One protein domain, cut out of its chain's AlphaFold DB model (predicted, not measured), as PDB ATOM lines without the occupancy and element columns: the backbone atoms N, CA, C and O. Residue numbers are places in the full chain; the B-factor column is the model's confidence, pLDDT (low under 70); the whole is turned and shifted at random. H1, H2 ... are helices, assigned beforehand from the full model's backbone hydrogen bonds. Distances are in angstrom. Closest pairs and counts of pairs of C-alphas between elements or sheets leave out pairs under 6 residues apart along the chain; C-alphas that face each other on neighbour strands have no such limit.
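AT A GLANCE: This is residues 3 to 47 and 64 to 125 of the 128 residues of the protein "O-methyltransferase clustered with LanBC" of Alloactinosynnema sp. L-07 (UniProt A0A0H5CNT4). Two helices running opposite ways side by side, H1 and H5, make the core; H2 packs on H5 at one end of the body, and H4 crosses H1 toward the other. H3 lies beyond H4, and its residues 64 to 70 stick out free. You have 107 printed residues with five named helices, H1 to H5 in chain order, and no named strand: the class is all helix. The whole is compact, with a radius of gyration of the C-alphas of 14.2 A, yet elongated, spanning 44 by 26 by 26 A.

HOW THE PARTS SIT: Start with H1, residues 8 to 21, which touches H5, residues 110 to 124, at a shallow tilt of 24 degrees, opposite ways; their closest C-alphas, of Ala 19 and Gly 114, are 4.9 A apart. H2, residues 30 to 45, touches H5 at a steep tilt of 60 degrees, with the C-alphas of Arg 41 and Ala 123 closest at 4.8 A. H4, residues 91 to 105, touches H1 at a steep tilt of 57 degrees, with the C-alphas of Val 14 and Thr 96 closest at 5.3 A. H3, residues 64 to 83, and H4 form a helical hairpin at 25 degrees but only just touch, with 3 pairs of C-alphas within 8 A, the closest those of Ala 82 and Leu 91 at 6.1 A. H1 and H3 are apart. In H1, H2, H3, H4 and H5 every O i to N i+4 pair is within hydrogen-bond range.

IN THESE COORDINATES: Find C-alpha 8 at (-23.996, 1.201, -30.336); from there H1 runs 20.3 A. H2 measures 22.4 A, H3 28.5 A, and H4 20.9 A. H5, also 20.9 A, ends at C-alpha 124, (-27.119, -2.870, -34.501).

THE WHOLE: Residues 48 to 63 are not printed, and C-alphas 47 and 64 are 17.8 A apart across this cut. No printed residue is under pLDDT 70.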
ATOM      1  N   ALA A   3     -16.730  -2.181 -23.567       94.56
ATOM      2  CA  ALA A   3     -15.677  -1.951 -22.571       94.56
ATOM      3  C   ALA A   3     -14.566  -0.987 -23.042       94.56
ATOM      4  O   ALA A   3     -13.882  -0.393 -22.226       94.56
ATOM      5  N   ALA A   4     -14.393  -0.797 -24.356       96.50
ATOM      6  CA  ALA A   4     -13.472   0.196 -24.912       96.50
ATOM      7  C   ALA A   4     -14.099   1.595 -25.059       96.50
ATOM      8  O   ALA A   4     -13.478   2.473 -25.648       96.50
ATOM      9  N   GLY A   5     -15.323   1.794 -24.561       95.44
ATOM     10  CA  GLY A   5     -16.049   3.063 -24.607       95.44
ATOM     11  C   GLY A   5     -16.876   3.291 -25.871       95.44
ATOM     12  O   GLY A   5     -17.426   4.373 -26.017       95.44
ATOM     13  N   LEU A   6     -16.982   2.305 -26.775       95.69
ATOM     14  CA  LEU A   6     -17.750   2.481 -28.011       95.69
ATOM     15  C   LEU A   6     -19.262   2.462 -27.766       95.69
ATOM     16  O   LEU A   6     -19.791   1.564 -27.091       95.69
ATOM     17  N   ASP A   7     -19.969   3.393 -28.402       93.81
ATOM     18  CA  ASP A   7     -21.428   3.376 -28.450       93.81
ATOM     19  C   ASP A   7     -21.978   2.285 -29.401       93.81
ATOM     20  O   ASP A   7     -21.244   1.474 -29.977       93.81
ATOM     21  N   THR A   8     -23.309   2.208 -29.516       91.88
ATOM     22  CA  THR A   8     -23.996   1.201 -30.336       91.88
ATOM     23  C   THR A   8     -23.630   1.351 -31.813       91.88
ATOM     24  O   THR A   8     -23.272   0.369 -32.463       91.88
ATOM     25  N   PHE A   9     -23.678   2.572 -32.339       93.44
ATOM     26  CA  PHE A   9     -23.389   2.874 -33.737       93.44
ATOM     27  C   PHE A   9     -21.914   2.643 -34.059       93.44
ATOM     28  O   PHE A   9     -21.590   2.072 -35.100       93.44
ATOM     29  N   GLU A  10     -21.015   2.993 -33.144       96.44
ATOM     30  CA  GLU A  10     -19.586   2.728 -33.284       96.44
ATOM     31  C   GLU A  10     -19.262   1.230 -33.279       96.44
ATOM     32  O   GLU A  10     -18.415   0.782 -34.056       96.44
ATOM     33  N   CYS A  11     -19.953   0.431 -32.457       95.94
ATOM     34  CA  CYS A  11     -19.869  -1.030 -32.534       95.94
ATOM     35  C   CYS A  11     -20.375  -1.545 -33.892       95.94
ATOM     36  O   CYS A  11     -19.755  -2.431 -34.486       95.94
ATOM     37  N   GLY A  12     -21.466  -0.969 -34.406       96.25
ATOM     38  CA  GLY A  12     -21.997  -1.262 -35.737       96.25
ATOM     39  C   GLY A  12     -20.991  -0.981 -36.856       96.25
ATOM     40  O   GLY A  12     -20.797  -1.832 -37.725       96.25
ATOM     41  N   ASP A  13     -20.282   0.151 -36.801       97.44
ATOM     42  CA  ASP A  13     -19.213   0.487 -37.754       97.44
ATOM     43  C   ASP A  13     -18.029  -0.492 -37.676       97.44
ATOM     44  O   ASP A  13     -17.464  -0.853 -38.710       97.44
ATOM     45  N   VAL A  14     -17.665  -0.986 -36.487       98.38
ATOM     46  CA  VAL A  14     -16.626  -2.025 -36.378       98.38
ATOM     47  C   VAL A  14     -17.050  -3.290 -37.123       98.38
ATOM     48  O   VAL A  14     -16.254  -3.813 -37.905       98.38
ATOM     49  N   PHE A  15     -18.286  -3.765 -36.932       98.06
ATOM     50  CA  PHE A  15     -18.806  -4.928 -37.660       98.06
ATOM     51  C   PHE A  15     -18.889  -4.680 -39.168       98.06
ATOM     52  O   PHE A  15     -18.493  -5.535 -39.954       98.06
ATOM     53  N   ASP A  16     -19.313  -3.490 -39.581       97.69
ATOM     54  CA  ASP A  16     -19.386  -3.094 -40.988       97.69
ATOM     55  C   ASP A  16     -17.995  -3.088 -41.659       97.69
ATOM     56  O   ASP A  16     -17.805  -3.609 -42.761       97.69
ATOM     57  N   ARG A  17     -16.960  -2.618 -40.951       98.38
ATOM     58  CA  ARG A  17     -15.561  -2.744 -41.398       98.38
ATOM     59  C   ARG A  17     -15.113  -4.196 -41.505       98.38
ATOM     60  O   ARG A  17     -14.427  -4.537 -42.466       98.38
ATOM     61  N   VAL A  18     -15.494  -5.053 -40.555       98.62
ATOM     62  CA  VAL A  18     -15.200  -6.492 -40.649       98.62
ATOM     63  C   VAL A  18     -15.877  -7.091 -41.884       98.62
ATOM     64  O   VAL A  18     -15.216  -7.803 -42.634       98.62
ATOM     65  N   ALA A  19     -17.140  -6.751 -42.154       97.44
ATOM     66  CA  ALA A  19     -17.877  -7.227 -43.324       97.44
ATOM     67  C   ALA A  19     -17.245  -6.771 -44.652       97.44
ATOM     68  O   ALA A  19     -17.230  -7.535 -45.616       97.44
ATOM     69  N   ARG A  20     -16.651  -5.569 -44.709       97.56
ATOM     70  CA  ARG A  20     -15.849  -5.128 -45.867       97.56
ATOM     71  C   ARG A  20     -14.564  -5.937 -46.053       97.56
ATOM     72  O   ARG A  20     -14.209  -6.263 -47.179       97.56
ATOM     73  N   LEU A  21     -13.863  -6.263 -44.964       98.12
ATOM     74  CA  LEU A  21     -12.616  -7.046 -45.004       98.12
ATOM     75  C   LEU A  21     -12.849  -8.554 -45.193       98.12
ATOM     76  O   LEU A  21     -11.925  -9.295 -45.547       98.12
ATOM     77  N   ARG A  22     -14.065  -9.021 -44.914       97.44
ATOM     78  CA  ARG A  22     -14.519 -10.405 -45.053       97.44
ATOM     79  C   ARG A  22     -15.869 -10.410 -45.769       97.44
ATOM     80  O   ARG A  22     -16.889 -10.574 -45.110       97.44
ATOM     81  N   PRO A  23     -15.916 -10.205 -47.094       94.94
ATOM     82  CA  PRO A  23     -17.187 -10.166 -47.807       94.94
ATOM     83  C   PRO A  23     -17.950 -11.488 -47.671       94.94
ATOM     84  O   PRO A  23     -17.382 -12.568 -47.849       94.94
ATOM     85  N   ALA A  24     -19.244 -11.405 -47.359       91.12
ATOM     86  CA  ALA A  24     -20.120 -12.572 -47.367       91.12
ATOM     87  C   ALA A  24     -20.294 -13.100 -48.809       91.12
ATOM     88  O   ALA A  24     -20.418 -12.286 -49.729       91.12
ATOM     89  N   PRO A  25     -20.352 -14.428 -49.026       91.12
ATOM     90  CA  PRO A  25     -20.594 -14.994 -50.349       91.12
ATOM     91  C   PRO A  25     -21.932 -14.549 -50.955       91.12
ATOM     92  O   PRO A  25     -22.941 -14.382 -50.258       91.12
ATOM     93  N   THR A  26     -21.959 -14.417 -52.280       86.19
ATOM     94  CA  THR A  26     -23.201 -14.245 -53.042       86.19
ATOM     95  C   THR A  26     -24.100 -15.470 -52.872       86.19
ATOM     96  O   THR A  26     -23.605 -16.593 -52.823       86.19
ATOM     97  N   GLY A  27     -25.418 -15.270 -52.797       83.50
ATOM     98  CA  GLY A  27     -26.373 -16.376 -52.637       83.50
ATOM     99  C   GLY A  27     -26.503 -16.907 -51.205       83.50
ATOM    100  O   GLY A  27     -26.976 -18.021 -51.006       83.50
ATOM    101  N   THR A  28     -26.094 -16.127 -50.199       83.50
ATOM    102  CA  THR A  28     -26.366 -16.470 -48.795       83.50
ATOM    103  C   THR A  28     -27.881 -16.549 -48.562       83.50
ATOM    104  O   THR A  28     -28.613 -15.627 -48.922       83.50
ATOM    105  N   ASP A  29     -28.337 -17.635 -47.934       88.94
ATOM    106  CA  ASP A  29     -29.740 -17.865 -47.573       88.94
ATOM    107  C   ASP A  29     -30.307 -16.693 -46.751       88.94
ATOM    108  O   ASP A  29     -29.867 -16.402 -45.631       88.94
ATOM    109  N   THR A  30     -31.295 -16.010 -47.327       86.88
ATOM    110  CA  THR A  30     -31.897 -14.796 -46.774       86.88
ATOM    111  C   THR A  30     -32.711 -15.077 -45.514       86.88
ATOM    112  O   THR A  30     -32.610 -14.311 -44.554       86.88
ATOM    113  N   ALA A  31     -33.455 -16.185 -45.466       89.12
ATOM    114  CA  ALA A  31     -34.272 -16.552 -44.312       89.12
ATOM    115  C   ALA A  31     -33.387 -16.921 -43.116       89.12
ATOM    116  O   ALA A  31     -33.596 -16.441 -41.997       89.12
ATOM    117  N   ARG A  32     -32.331 -17.706 -43.361       89.12
ATOM    118  CA  ARG A  32     -31.346 -18.041 -42.325       89.12
ATOM    119  C   ARG A  32     -30.608 -16.802 -41.816       89.12
ATOM    120  O   ARG A  32     -30.371 -16.686 -40.613       89.12
ATOM    121  N   THR A  33     -30.277 -15.870 -42.707       90.81
ATOM    122  CA  THR A  33     -29.625 -14.602 -42.340       90.81
ATOM    123  C   THR A  33     -30.555 -13.721 -41.505       90.81
ATOM    124  O   THR A  33     -30.112 -13.178 -40.497       90.81
ATOM    125  N   ALA A  34     -31.841 -13.617 -41.849       92.44
ATOM    126  CA  ALA A  34     -32.810 -12.847 -41.068       92.44
ATOM    127  C   ALA A  34     -32.921 -13.367 -39.626       92.44
ATOM    128  O   ALA A  34     -32.788 -12.595 -38.679       92.44
ATOM    129  N   LYS A  35     -33.029 -14.691 -39.449       94.88
ATOM    130  CA  LYS A  35     -33.040 -15.310 -38.115       94.88
ATOM    131  C   LYS A  35     -31.754 -15.032 -37.329       94.88
ATOM    132  O   LYS A  35     -31.794 -14.792 -36.124       94.88
ATOM    133  N   LEU A  36     -30.602 -15.062 -38.001       95.56
ATOM    134  CA  LEU A  36     -29.320 -14.726 -37.381       95.56
ATOM    135  C   LEU A  36     -29.275 -13.261 -36.921       95.56
ATOM    136  O   LEU A  36     -28.780 -12.995 -35.830       95.56
ATOM    137  N   VAL A  37     -29.809 -12.327 -37.716       96.00
ATOM    138  CA  VAL A  37     -29.922 -10.908 -37.336       96.00
ATOM    139  C   VAL A  37     -30.741 -10.751 -36.057       96.00
ATOM    140  O   VAL A  37     -30.299 -10.053 -35.149       96.00
ATOM    141  N   ASP A  38     -31.892 -11.417 -35.952       95.62
ATOM    142  CA  ASP A  38     -32.751 -11.309 -34.767       95.62
ATOM    143  C   ASP A  38     -32.069 -11.877 -33.513       95.62
ATOM    144  O   ASP A  38     -32.058 -11.228 -32.467       95.62
ATOM    145  N   ASN A  39     -31.396 -13.027 -33.632       94.81
ATOM    146  CA  ASN A  39     -30.612 -13.600 -32.533       94.81
ATOM    147  C   ASN A  39     -29.476 -12.666 -32.083       94.81
ATOM    148  O   ASN A  39     -29.258 -12.467 -30.888       94.81
ATOM    149  N   LEU A  40     -28.744 -12.080 -33.037       95.25
ATOM    150  CA  LEU A  40     -27.664 -11.142 -32.734       95.25
ATOM    151  C   LEU A  40     -28.194  -9.846 -32.126       95.25
ATOM    152  O   LEU A  40     -27.532  -9.289 -31.258       95.25
ATOM    153  N   ARG A  41     -29.383  -9.380 -32.521       94.56
ATOM    154  CA  ARG A  41     -30.007  -8.192 -31.924       94.56
ATOM    155  C   ARG A  41     -30.268  -8.392 -30.435       94.56
ATOM    156  O   ARG A  41     -29.971  -7.490 -29.659       94.56
ATOM    157  N   VAL A  42     -30.763  -9.566 -30.039       92.69
ATOM    158  CA  VAL A  42     -30.951  -9.912 -28.621       92.69
ATOM    159  C   VAL A  42     -29.609  -9.972 -27.894       92.69
ATOM    160  O   VAL A  42     -29.463  -9.388 -26.828       92.69
ATOM    161  N   LEU A  43     -28.600 -10.631 -28.470       90.25
ATOM    162  CA  LEU A  43     -27.292 -10.749 -27.819       90.25
ATOM    163  C   LEU A  43     -26.591  -9.389 -27.655       90.25
ATOM    164  O   LEU A  43     -25.969  -9.127 -26.629       90.25
ATOM    165  N   LEU A  44     -26.682  -8.520 -28.663       91.44
ATOM    166  CA  LEU A  44     -26.001  -7.223 -28.702       91.44
ATOM    167  C   LEU A  44     -26.756  -6.116 -27.947       91.44
ATOM    168  O   LEU A  44     -26.174  -5.053 -27.716       91.44
ATOM    169  N   SER A  45     -28.013  -6.344 -27.546       90.25
ATOM    170  CA  SER A  45     -28.770  -5.419 -26.689       90.25
ATOM    171  C   SER A  45     -28.432  -5.560 -25.200       90.25
ATOM    172  O   SER A  45     -28.758  -4.668 -24.412       90.25
ATOM    173  N   ILE A  46     -27.744  -6.638 -24.804       89.44
ATOM    174  CA  ILE A  46     -27.300  -6.850 -23.424       89.44
ATOM    175  C   ILE A  46     -26.283  -5.762 -23.060       89.44
ATOM    176  O   ILE A  46     -25.165  -5.727 -23.576       89.44
ATOM    177  N   SER A  47     -26.686  -4.856 -22.166       79.50
ATOM    178  CA  SER A  47     -25.898  -3.665 -21.823       79.50
ATOM    179  C   SER A  47     -24.664  -3.996 -20.981       79.50
ATOM    180  O   SER A  47     -23.593  -3.449 -21.236       79.50
ATOM    181  N   ALA A  64     -16.660 -19.629 -20.270       92.69
ATOM    182  CA  ALA A  64     -16.086 -18.510 -21.005       92.69
ATOM    183  C   ALA A  64     -15.974 -17.222 -20.165       92.69
ATOM    184  O   ALA A  64     -15.468 -16.217 -20.668       92.69
ATOM    185  N   ALA A  65     -16.382 -17.223 -18.890       93.75
ATOM    186  CA  ALA A  65     -16.281 -16.046 -18.021       93.75
ATOM    187  C   ALA A  65     -14.850 -15.469 -17.918       93.75
ATOM    188  O   ALA A  65     -14.700 -14.250 -18.047       93.75
ATOM    189  N   PRO A  66     -13.770 -16.280 -17.814       93.62
ATOM    190  CA  PRO A  66     -12.406 -15.743 -17.829       93.62
ATOM    191  C   PRO A  66     -12.048 -15.042 -19.147       93.62
ATOM    192  O   PRO A  66     -11.326 -14.045 -19.152       93.62
ATOM    193  N   TRP A  67     -12.574 -15.534 -20.274       92.69
ATOM    194  CA  TRP A  67     -12.376 -14.907 -21.582       92.69
ATOM    195  C   TRP A  67     -13.106 -13.570 -21.674       92.69
ATOM    196  O   TRP A  67     -12.531 -12.601 -22.168       92.69
ATOM    197  N   LEU A  68     -14.342 -13.500 -21.170       92.94
ATOM    198  CA  LEU A  68     -15.106 -12.256 -21.119       92.94
ATOM    199  C   LEU A  68     -14.378 -11.194 -20.284       92.94
ATOM    200  O   LEU A  68     -14.210 -10.070 -20.754       92.94
ATOM    201  N   ALA A  69     -13.878 -11.565 -19.102       94.19
ATOM    202  CA  ALA A  69     -13.117 -10.667 -18.235       94.19
ATOM    203  C   ALA A  69     -11.833 -10.157 -18.915       94.19
ATOM    204  O   ALA A  69     -11.567  -8.955 -18.924       94.19
ATOM    205  N   ALA A  70     -11.063 -11.047 -19.553       94.69
ATOM    206  CA  ALA A  70      -9.839 -10.667 -20.261       94.69
ATOM    207  C   ALA A  70     -10.111  -9.721 -21.446       94.69
ATOM    208  O   ALA A  70      -9.382  -8.747 -21.649       94.69
ATOM    209  N   LEU A  71     -11.174  -9.979 -22.219       93.25
ATOM    210  CA  LEU A  71     -11.602  -9.106 -23.316       93.25
ATOM    211  C   LEU A  71     -12.127  -7.755 -22.808       93.25
ATOM    212  O   LEU A  71     -11.886  -6.736 -23.457       93.25
ATOM    213  N   GLY A  72     -12.812  -7.740 -21.661       95.19
ATOM    214  CA  GLY A  72     -13.248  -6.528 -20.969       95.19
ATOM    215  C   GLY A  72     -12.063  -5.646 -20.585       95.19
ATOM    216  O   GLY A  72     -11.950  -4.531 -21.089       95.19
ATOM    217  N   ALA A  73     -11.114  -6.193 -19.821       96.94
ATOM    218  CA  ALA A  73      -9.919  -5.477 -19.375       96.94
ATOM    219  C   ALA A  73      -9.042  -4.984 -20.544       96.94
ATOM    220  O   ALA A  73      -8.513  -3.871 -20.521       96.94
ATOM    221  N   ALA A  74      -8.887  -5.788 -21.603       96.56
ATOM    222  CA  ALA A  74      -8.192  -5.351 -22.814       96.56
ATOM    223  C   ALA A  74      -8.941  -4.209 -23.523       96.56
ATOM    224  O   ALA A  74      -8.313  -3.268 -24.009       96.56
ATOM    225  N   GLY A  75     -10.276  -4.277 -23.557       96.69
ATOM    226  CA  GLY A  75     -11.137  -3.217 -24.067       96.69
ATOM    227  C   GLY A  75     -10.946  -1.907 -23.309       96.69
ATOM    228  O   GLY A  75     -10.643  -0.899 -23.940       96.69
ATOM    229  N   GLU A  76     -11.040  -1.933 -21.981       97.50
ATOM    230  CA  GLU A  76     -10.859  -0.755 -21.117       97.50
ATOM    231  C   GLU A  76      -9.497  -0.093 -21.336       97.50
ATOM    232  O   GLU A  76      -9.410   1.120 -21.535       97.50
ATOM    233  N   ARG A  77      -8.426  -0.893 -21.399       98.00
ATOM    234  CA  ARG A  77      -7.072  -0.399 -21.692       98.00
ATOM    235  C   ARG A  77      -6.977   0.265 -23.064       98.00
ATOM    236  O   ARG A  77      -6.359   1.322 -23.188       98.00
ATOM    237  N   LEU A  78      -7.586  -0.329 -24.091       97.81
ATOM    238  CA  LEU A  78      -7.634   0.263 -25.431       97.81
ATOM    239  C   LEU A  78      -8.434   1.570 -25.445       97.81
ATOM    240  O   LEU A  78      -7.987   2.535 -26.058       97.81
ATOM    241  N   GLY A  79      -9.571   1.620 -24.748       98.00
ATOM    242  CA  GLY A  79     -10.372   2.835 -24.590       98.00
ATOM    243  C   GLY A  79      -9.588   3.952 -23.901       98.00
ATOM    244  O   GLY A  79      -9.528   5.071 -24.405       98.00
ATOM    245  N   HIS A  80      -8.884   3.634 -22.812       98.25
ATOM    246  CA  HIS A  80      -8.018   4.585 -22.112       98.25
ATOM    247  C   HIS A  80      -6.881   5.109 -23.004       98.25
ATOM    248  O   HIS A  80      -6.622   6.314 -23.046       98.25
ATOM    249  N   HIS A  81      -6.208   4.235 -23.758       97.94
ATOM    250  CA  HIS A  81      -5.172   4.664 -24.700       97.94
ATOM    251  C   HIS A  81      -5.733   5.517 -25.842       97.94
ATOM    252  O   HIS A  81      -5.077   6.473 -26.249       97.94
ATOM    253  N   ALA A  82      -6.942   5.225 -26.326       97.75
ATOM    254  CA  ALA A  82      -7.612   6.058 -27.318       97.75
ATOM    255  C   ALA A  82      -7.905   7.460 -26.762       97.75
ATOM    256  O   ALA A  82      -7.536   8.452 -27.384       97.75
ATOM    257  N   ALA A  83      -8.497   7.537 -25.565       97.00
ATOM    258  CA  ALA A  83      -8.855   8.796 -24.911       97.00
ATOM    259  C   ALA A  83      -7.637   9.671 -24.567       97.00
ATOM    260  O   ALA A  83      -7.734  10.892 -24.555       97.00
ATOM    261  N   THR A  84      -6.481   9.053 -24.318       97.56
ATOM    262  CA  THR A  84      -5.221   9.752 -24.013       97.56
ATOM    263  C   THR A  84      -4.347  10.009 -25.244       97.56
ATOM    264  O   THR A  84      -3.216  10.465 -25.097       97.56
ATOM    265  N   GLY A  85      -4.834   9.715 -26.457       96.38
ATOM    266  CA  GLY A  85      -4.090   9.957 -27.699       96.38
ATOM    267  C   GLY A  85      -2.854   9.067 -27.876       96.38
ATOM    268  O   GLY A  85      -1.923   9.434 -28.583       96.38
ATOM    269  N   ARG A  86      -2.822   7.898 -27.226       97.06
ATOM    270  CA  ARG A  86      -1.677   6.968 -27.203       97.06
ATOM    271  C   ARG A  86      -1.765   5.846 -28.240       97.06
ATOM    272  O   ARG A  86      -0.979   4.905 -28.179       97.06
ATOM    273  N   LEU A  87      -2.746   5.895 -29.139       96.38
ATOM    274  CA  LEU A  87      -2.899   4.921 -30.218       96.38
ATOM    275  C   LEU A  87      -2.462   5.534 -31.549       96.38
ATOM    276  O   LEU A  87      -3.018   6.543 -31.969       96.38
ATOM    277  N   ASP A  88      -1.561   4.856 -32.259       94.94
ATOM    278  CA  ASP A  88      -1.142   5.260 -33.613       94.94
ATOM    279  C   ASP A  88      -2.253   5.074 -34.659       94.94
ATOM    280  O   ASP A  88      -2.235   5.658 -35.741       94.94
ATOM    281  N   ARG A  89      -3.230   4.208 -34.362       95.38
ATOM    282  CA  ARG A  89      -4.390   3.922 -35.212       95.38
ATOM    283  C   ARG A  89      -5.674   4.176 -34.439       95.38
ATOM    284  O   ARG A  89      -5.749   3.925 -33.241       95.38
ATOM    285  N   GLY A  90      -6.726   4.578 -35.149       96.56
ATOM    286  CA  GLY A  90      -8.041   4.768 -34.538       96.56
ATOM    287  C   GLY A  90      -8.574   3.493 -33.870       96.56
ATOM    288  O   GLY A  90      -8.481   2.398 -34.432       96.56
ATOM    289  N   LEU A  91      -9.197   3.646 -32.697       98.12
ATOM    290  CA  LEU A  91      -9.701   2.546 -31.866       98.12
ATOM    291  C   LEU A  91     -10.593   1.563 -32.641       98.12
ATOM    292  O   LEU A  91     -10.385   0.353 -32.578       98.12
ATOM    293  N   ARG A  92     -11.539   2.071 -33.441       98.12
ATOM    294  CA  ARG A  92     -12.424   1.235 -34.270       98.12
ATOM    295  C   ARG A  92     -11.645   0.382 -35.276       98.12
ATOM    296  O   ARG A  92     -11.981  -0.777 -35.476       98.12
ATOM    297  N   ALA A  93     -10.573   0.912 -35.872       97.94
ATOM    298  CA  ALA A  93      -9.735   0.153 -36.805       97.94
ATOM    299  C   ALA A  93      -8.944  -0.957 -36.094       97.94
ATOM    300  O   ALA A  93      -8.800  -2.052 -36.637       97.94
ATOM    301  N   ILE A  94      -8.465  -0.700 -34.874       98.06
ATOM    302  CA  ILE A  94      -7.821  -1.724 -34.041       98.06
ATOM    303  C   ILE A  94      -8.833  -2.817 -33.681       98.06
ATOM    304  O   ILE A  94      -8.565  -3.995 -33.916       98.06
ATOM    305  N   LEU A  95     -10.017  -2.445 -33.187       98.31
ATOM    306  CA  LEU A  95     -11.052  -3.406 -32.798       98.31
ATOM    307  C   LEU A  95     -11.541  -4.266 -33.969       98.31
ATOM    308  O   LEU A  95     -11.757  -5.459 -33.774       98.31
ATOM    309  N   THR A  96     -11.631  -3.720 -35.188       98.62
ATOM    310  CA  THR A  96     -11.910  -4.510 -36.402       98.62
ATOM    311  C   THR A  96     -10.925  -5.675 -36.553       98.62
ATOM    312  O   THR A  96     -11.339  -6.810 -36.784       98.62
ATOM    313  N   HIS A  97      -9.623  -5.427 -36.380       98.19
ATOM    314  CA  HIS A  97      -8.608  -6.479 -36.488       98.19
ATOM    315  C   HIS A  97      -8.646  -7.443 -35.303       98.19
ATOM    316  O   HIS A  97      -8.499  -8.645 -35.504       98.19
ATOM    317  N   VAL A  98      -8.896  -6.947 -34.086       97.19
ATOM    318  CA  VAL A  98      -9.063  -7.801 -32.898       97.19
ATOM    319  C   VAL A  98     -10.195  -8.809 -33.110       97.19
ATOM    320  O   VAL A  98      -9.995  -9.992 -32.854       97.19
ATOM    321  N   VAL A  99     -11.348  -8.375 -33.634       97.75
ATOM    322  CA  VAL A  99     -12.477  -9.270 -33.949       97.75
ATOM    323  C   VAL A  99     -12.073 -10.330 -34.977       97.75
ATOM    324  O   VAL A  99     -12.282 -11.518 -34.739       97.75
ATOM    325  N   ILE A 100     -11.438  -9.929 -36.083       98.44
ATOM    326  CA  ILE A 100     -10.997 -10.867 -37.129       98.44
ATOM    327  C   ILE A 100      -9.990 -11.881 -36.576       98.44
ATOM    328  O   ILE A 100     -10.134 -13.080 -36.800       98.44
ATOM    329  N   PHE A 101      -8.974 -11.435 -35.835       97.69
ATOM    330  CA  PHE A 101      -7.963 -12.332 -35.273       97.69
ATOM    331  C   PHE A 101      -8.541 -13.276 -34.225       97.69
ATOM    332  O   PHE A 101      -8.155 -14.443 -34.168       97.69
ATOM    333  N   HIS A 102      -9.502 -12.804 -33.437       95.38
ATOM    334  CA  HIS A 102     -10.224 -13.641 -32.495       95.38
ATOM    335  C   HIS A 102     -11.021 -14.741 -33.206       95.38
ATOM    336  O   HIS A 102     -10.910 -15.912 -32.849       95.38
ATOM    337  N   TRP A 103     -11.753 -14.402 -34.269       97.56
ATOM    338  CA  TRP A 103     -12.466 -15.386 -35.084       97.56
ATOM    339  C   TRP A 103     -11.535 -16.352 -35.817       97.56
ATOM    340  O   TRP A 103     -11.832 -17.544 -35.877       97.56
ATOM    341  N   ASN A 104     -10.379 -15.884 -36.296       97.88
ATOM    342  CA  ASN A 104      -9.352 -16.757 -36.867       97.88
ATOM    343  C   ASN A 104      -8.846 -17.774 -35.834       97.88
ATOM    344  O   ASN A 104      -8.694 -18.947 -36.160       97.88
ATOM    345  N   ARG A 105      -8.628 -17.348 -34.582       95.31
ATOM    346  CA  ARG A 105      -8.202 -18.240 -33.491       95.31
ATOM    347  C   ARG A 105      -9.241 -19.320 -33.178       95.31
ATOM    348  O   ARG A 105      -8.866 -20.410 -32.762       95.31
ATOM    349  N   PHE A 106     -10.519 -19.032 -33.407       93.62
ATOM    350  CA  PHE A 106     -11.613 -19.999 -33.298       93.62
ATOM    351  C   PHE A 106     -11.848 -20.835 -34.565       93.62
ATOM    352  O   PHE A 106     -12.750 -21.668 -34.584       93.62
ATOM    353  N   GLY A 107     -11.063 -20.631 -35.627       97.38
ATOM    354  CA  GLY A 107     -11.195 -21.388 -36.872       97.38
ATOM    355  C   GLY A 107     -12.407 -21.001 -37.724       97.38
ATOM    356  O   GLY A 107     -12.796 -21.760 -38.610       97.38
ATOM    357  N   LEU A 108     -13.022 -19.833 -37.496       97.69
ATOM    358  CA  LEU A 108     -14.127 -19.370 -38.338       97.69
ATOM    359  C   LEU A 108     -13.619 -19.048 -39.746       97.69
ATOM    360  O   LEU A 108     -12.715 -18.228 -39.918       97.69
ATOM    361  N   SER A 109     -14.268 -19.626 -40.757       97.56
ATOM    362  CA  SER A 109     -13.980 -19.319 -42.162       97.56
ATOM    363  C   SER A 109     -14.239 -17.843 -42.487       97.56
ATOM    364  O   SER A 109     -15.126 -17.216 -41.903       97.56
ATOM    365  N   ALA A 110     -13.528 -17.293 -43.477       97.00
ATOM    366  CA  ALA A 110     -13.749 -15.918 -43.935       97.00
ATOM    367  C   ALA A 110     -15.207 -15.662 -44.366       97.00
ATOM    368  O   ALA A 110     -15.756 -14.603 -44.069       97.00
ATOM    369  N   ALA A 111     -15.857 -16.651 -44.989       95.94
ATOM    370  CA  ALA A 111     -17.267 -16.578 -45.364       95.94
ATOM    371  C   ALA A 111     -18.186 -16.461 -44.136       95.94
ATOM    372  O   ALA A 111     -19.060 -15.597 -44.095       95.94
ATOM    373  N   SER A 112     -17.960 -17.289 -43.109       96.25
ATOM    374  CA  SER A 112     -18.719 -17.233 -41.853       96.25
ATOM    375  C   SER A 112     -18.525 -15.899 -41.134       96.25
ATOM    376  O   SER A 112     -19.500 -15.323 -40.658       96.25
ATOM    377  N   GLN A 113     -17.290 -15.383 -41.099       97.94
ATOM    378  CA  GLN A 113     -16.982 -14.063 -40.538       97.94
ATOM    379  C   GLN A 113     -17.766 -12.961 -41.257       97.94
ATOM    380  O   GLN A 113     -18.350 -12.104 -40.601       97.94
ATOM    381  N   GLY A 114     -17.835 -13.010 -42.590       97.06
ATOM    382  CA  GLY A 114     -18.583 -12.039 -43.383       97.06
ATOM    383  C   GLY A 114     -20.084 -12.057 -43.143       97.06
ATOM    384  O   GLY A 114     -20.694 -11.006 -42.949       97.06
ATOM    385  N   ILE A 115     -20.679 -13.253 -43.108       96.75
ATOM    386  CA  ILE A 115     -22.110 -13.423 -42.821       96.75
ATOM    387  C   ILE A 115     -22.430 -12.911 -41.410       96.75
ATOM    388  O   ILE A 115     -23.365 -12.128 -41.244       96.75
ATOM    389  N   LEU A 116     -21.633 -13.297 -40.406       97.12
ATOM    390  CA  LEU A 116     -21.812 -12.858 -39.019       97.12
ATOM    391  C   LEU A 116     -21.648 -11.346 -38.871       97.12
ATOM    392  O   LEU A 116     -22.487 -10.707 -38.241       97.12
ATOM    393  N   ALA A 117     -20.603 -10.770 -39.463       97.50
ATOM    394  CA  ALA A 117     -20.347  -9.337 -39.402       97.50
ATOM    395  C   ALA A 117     -21.483  -8.541 -40.051       97.50
ATOM    396  O   ALA A 117     -22.008  -7.624 -39.430       97.50
ATOM    397  N   ARG A 118     -21.946  -8.942 -41.243       95.75
ATOM    398  CA  ARG A 118     -23.068  -8.277 -41.923       95.75
ATOM    399  C   ARG A 118     -24.376  -8.389 -41.141       95.75
ATOM    400  O   ARG A 118     -25.144  -7.425 -41.075       95.75
ATOM    401  N   ALA A 119     -24.629  -9.551 -40.541       96.25
ATOM    402  CA  ALA A 119     -25.794  -9.751 -39.693       96.25
ATOM    403  C   ALA A 119     -25.715  -8.881 -38.427       96.25
ATOM    404  O   ALA A 119     -26.693  -8.221 -38.091       96.25
ATOM    405  N   ALA A 120     -24.548  -8.799 -37.781       96.88
ATOM    406  CA  ALA A 120     -24.319  -7.934 -36.625       96.88
ATOM    407  C   ALA A 120     -24.474  -6.445 -36.977       96.88
ATOM    408  O   ALA A 120     -25.136  -5.716 -36.244       96.88
ATOM    409  N   THR A 121     -23.959  -6.002 -38.129       96.38
ATOM    410  CA  THR A 121     -24.184  -4.642 -38.641       96.38
ATOM    411  C   THR A 121     -25.675  -4.351 -38.780       96.38
ATOM    412  O   THR A 121     -26.149  -3.359 -38.245       96.38
ATOM    413  N   THR A 122     -26.434  -5.244 -39.424       94.75
ATOM    414  CA  THR A 122     -27.894  -5.099 -39.598       94.75
ATOM    415  C   THR A 122     -28.666  -5.164 -38.273       94.75
ATOM    416  O   THR A 122     -29.753  -4.604 -38.144       94.75
ATOM    417  N   ALA A 123     -28.146  -5.894 -37.287       95.19
ATOM    418  CA  ALA A 123     -28.773  -6.020 -35.978       95.19
ATOM    419  C   ALA A 123     -28.648  -4.733 -35.151       95.19
ATOM    420  O   ALA A 123     -29.557  -4.425 -34.379       95.19
ATOM    421  N   VAL A 124     -27.535  -4.014 -35.322       92.38
ATOM    422  CA  VAL A 124     -27.119  -2.870 -34.501       92.38
ATOM    423  C   VAL A 124     -27.434  -1.531 -35.163       92.38
ATOM    424  O   VAL A 124     -27.866  -0.601 -34.486       92.38
ATOM    425  N   LEU A 125     -27.210  -1.419 -36.472       89.38
ATOM    426  CA  LEU A 125     -27.497  -0.209 -37.231       89.38
ATOM    427  C   LEU A 125     -28.946  -0.241 -37.739       89.38
ATOM    428  O   LEU A 125     -29.416  -1.292 -38.188       89.38
TER     429      LEU A 125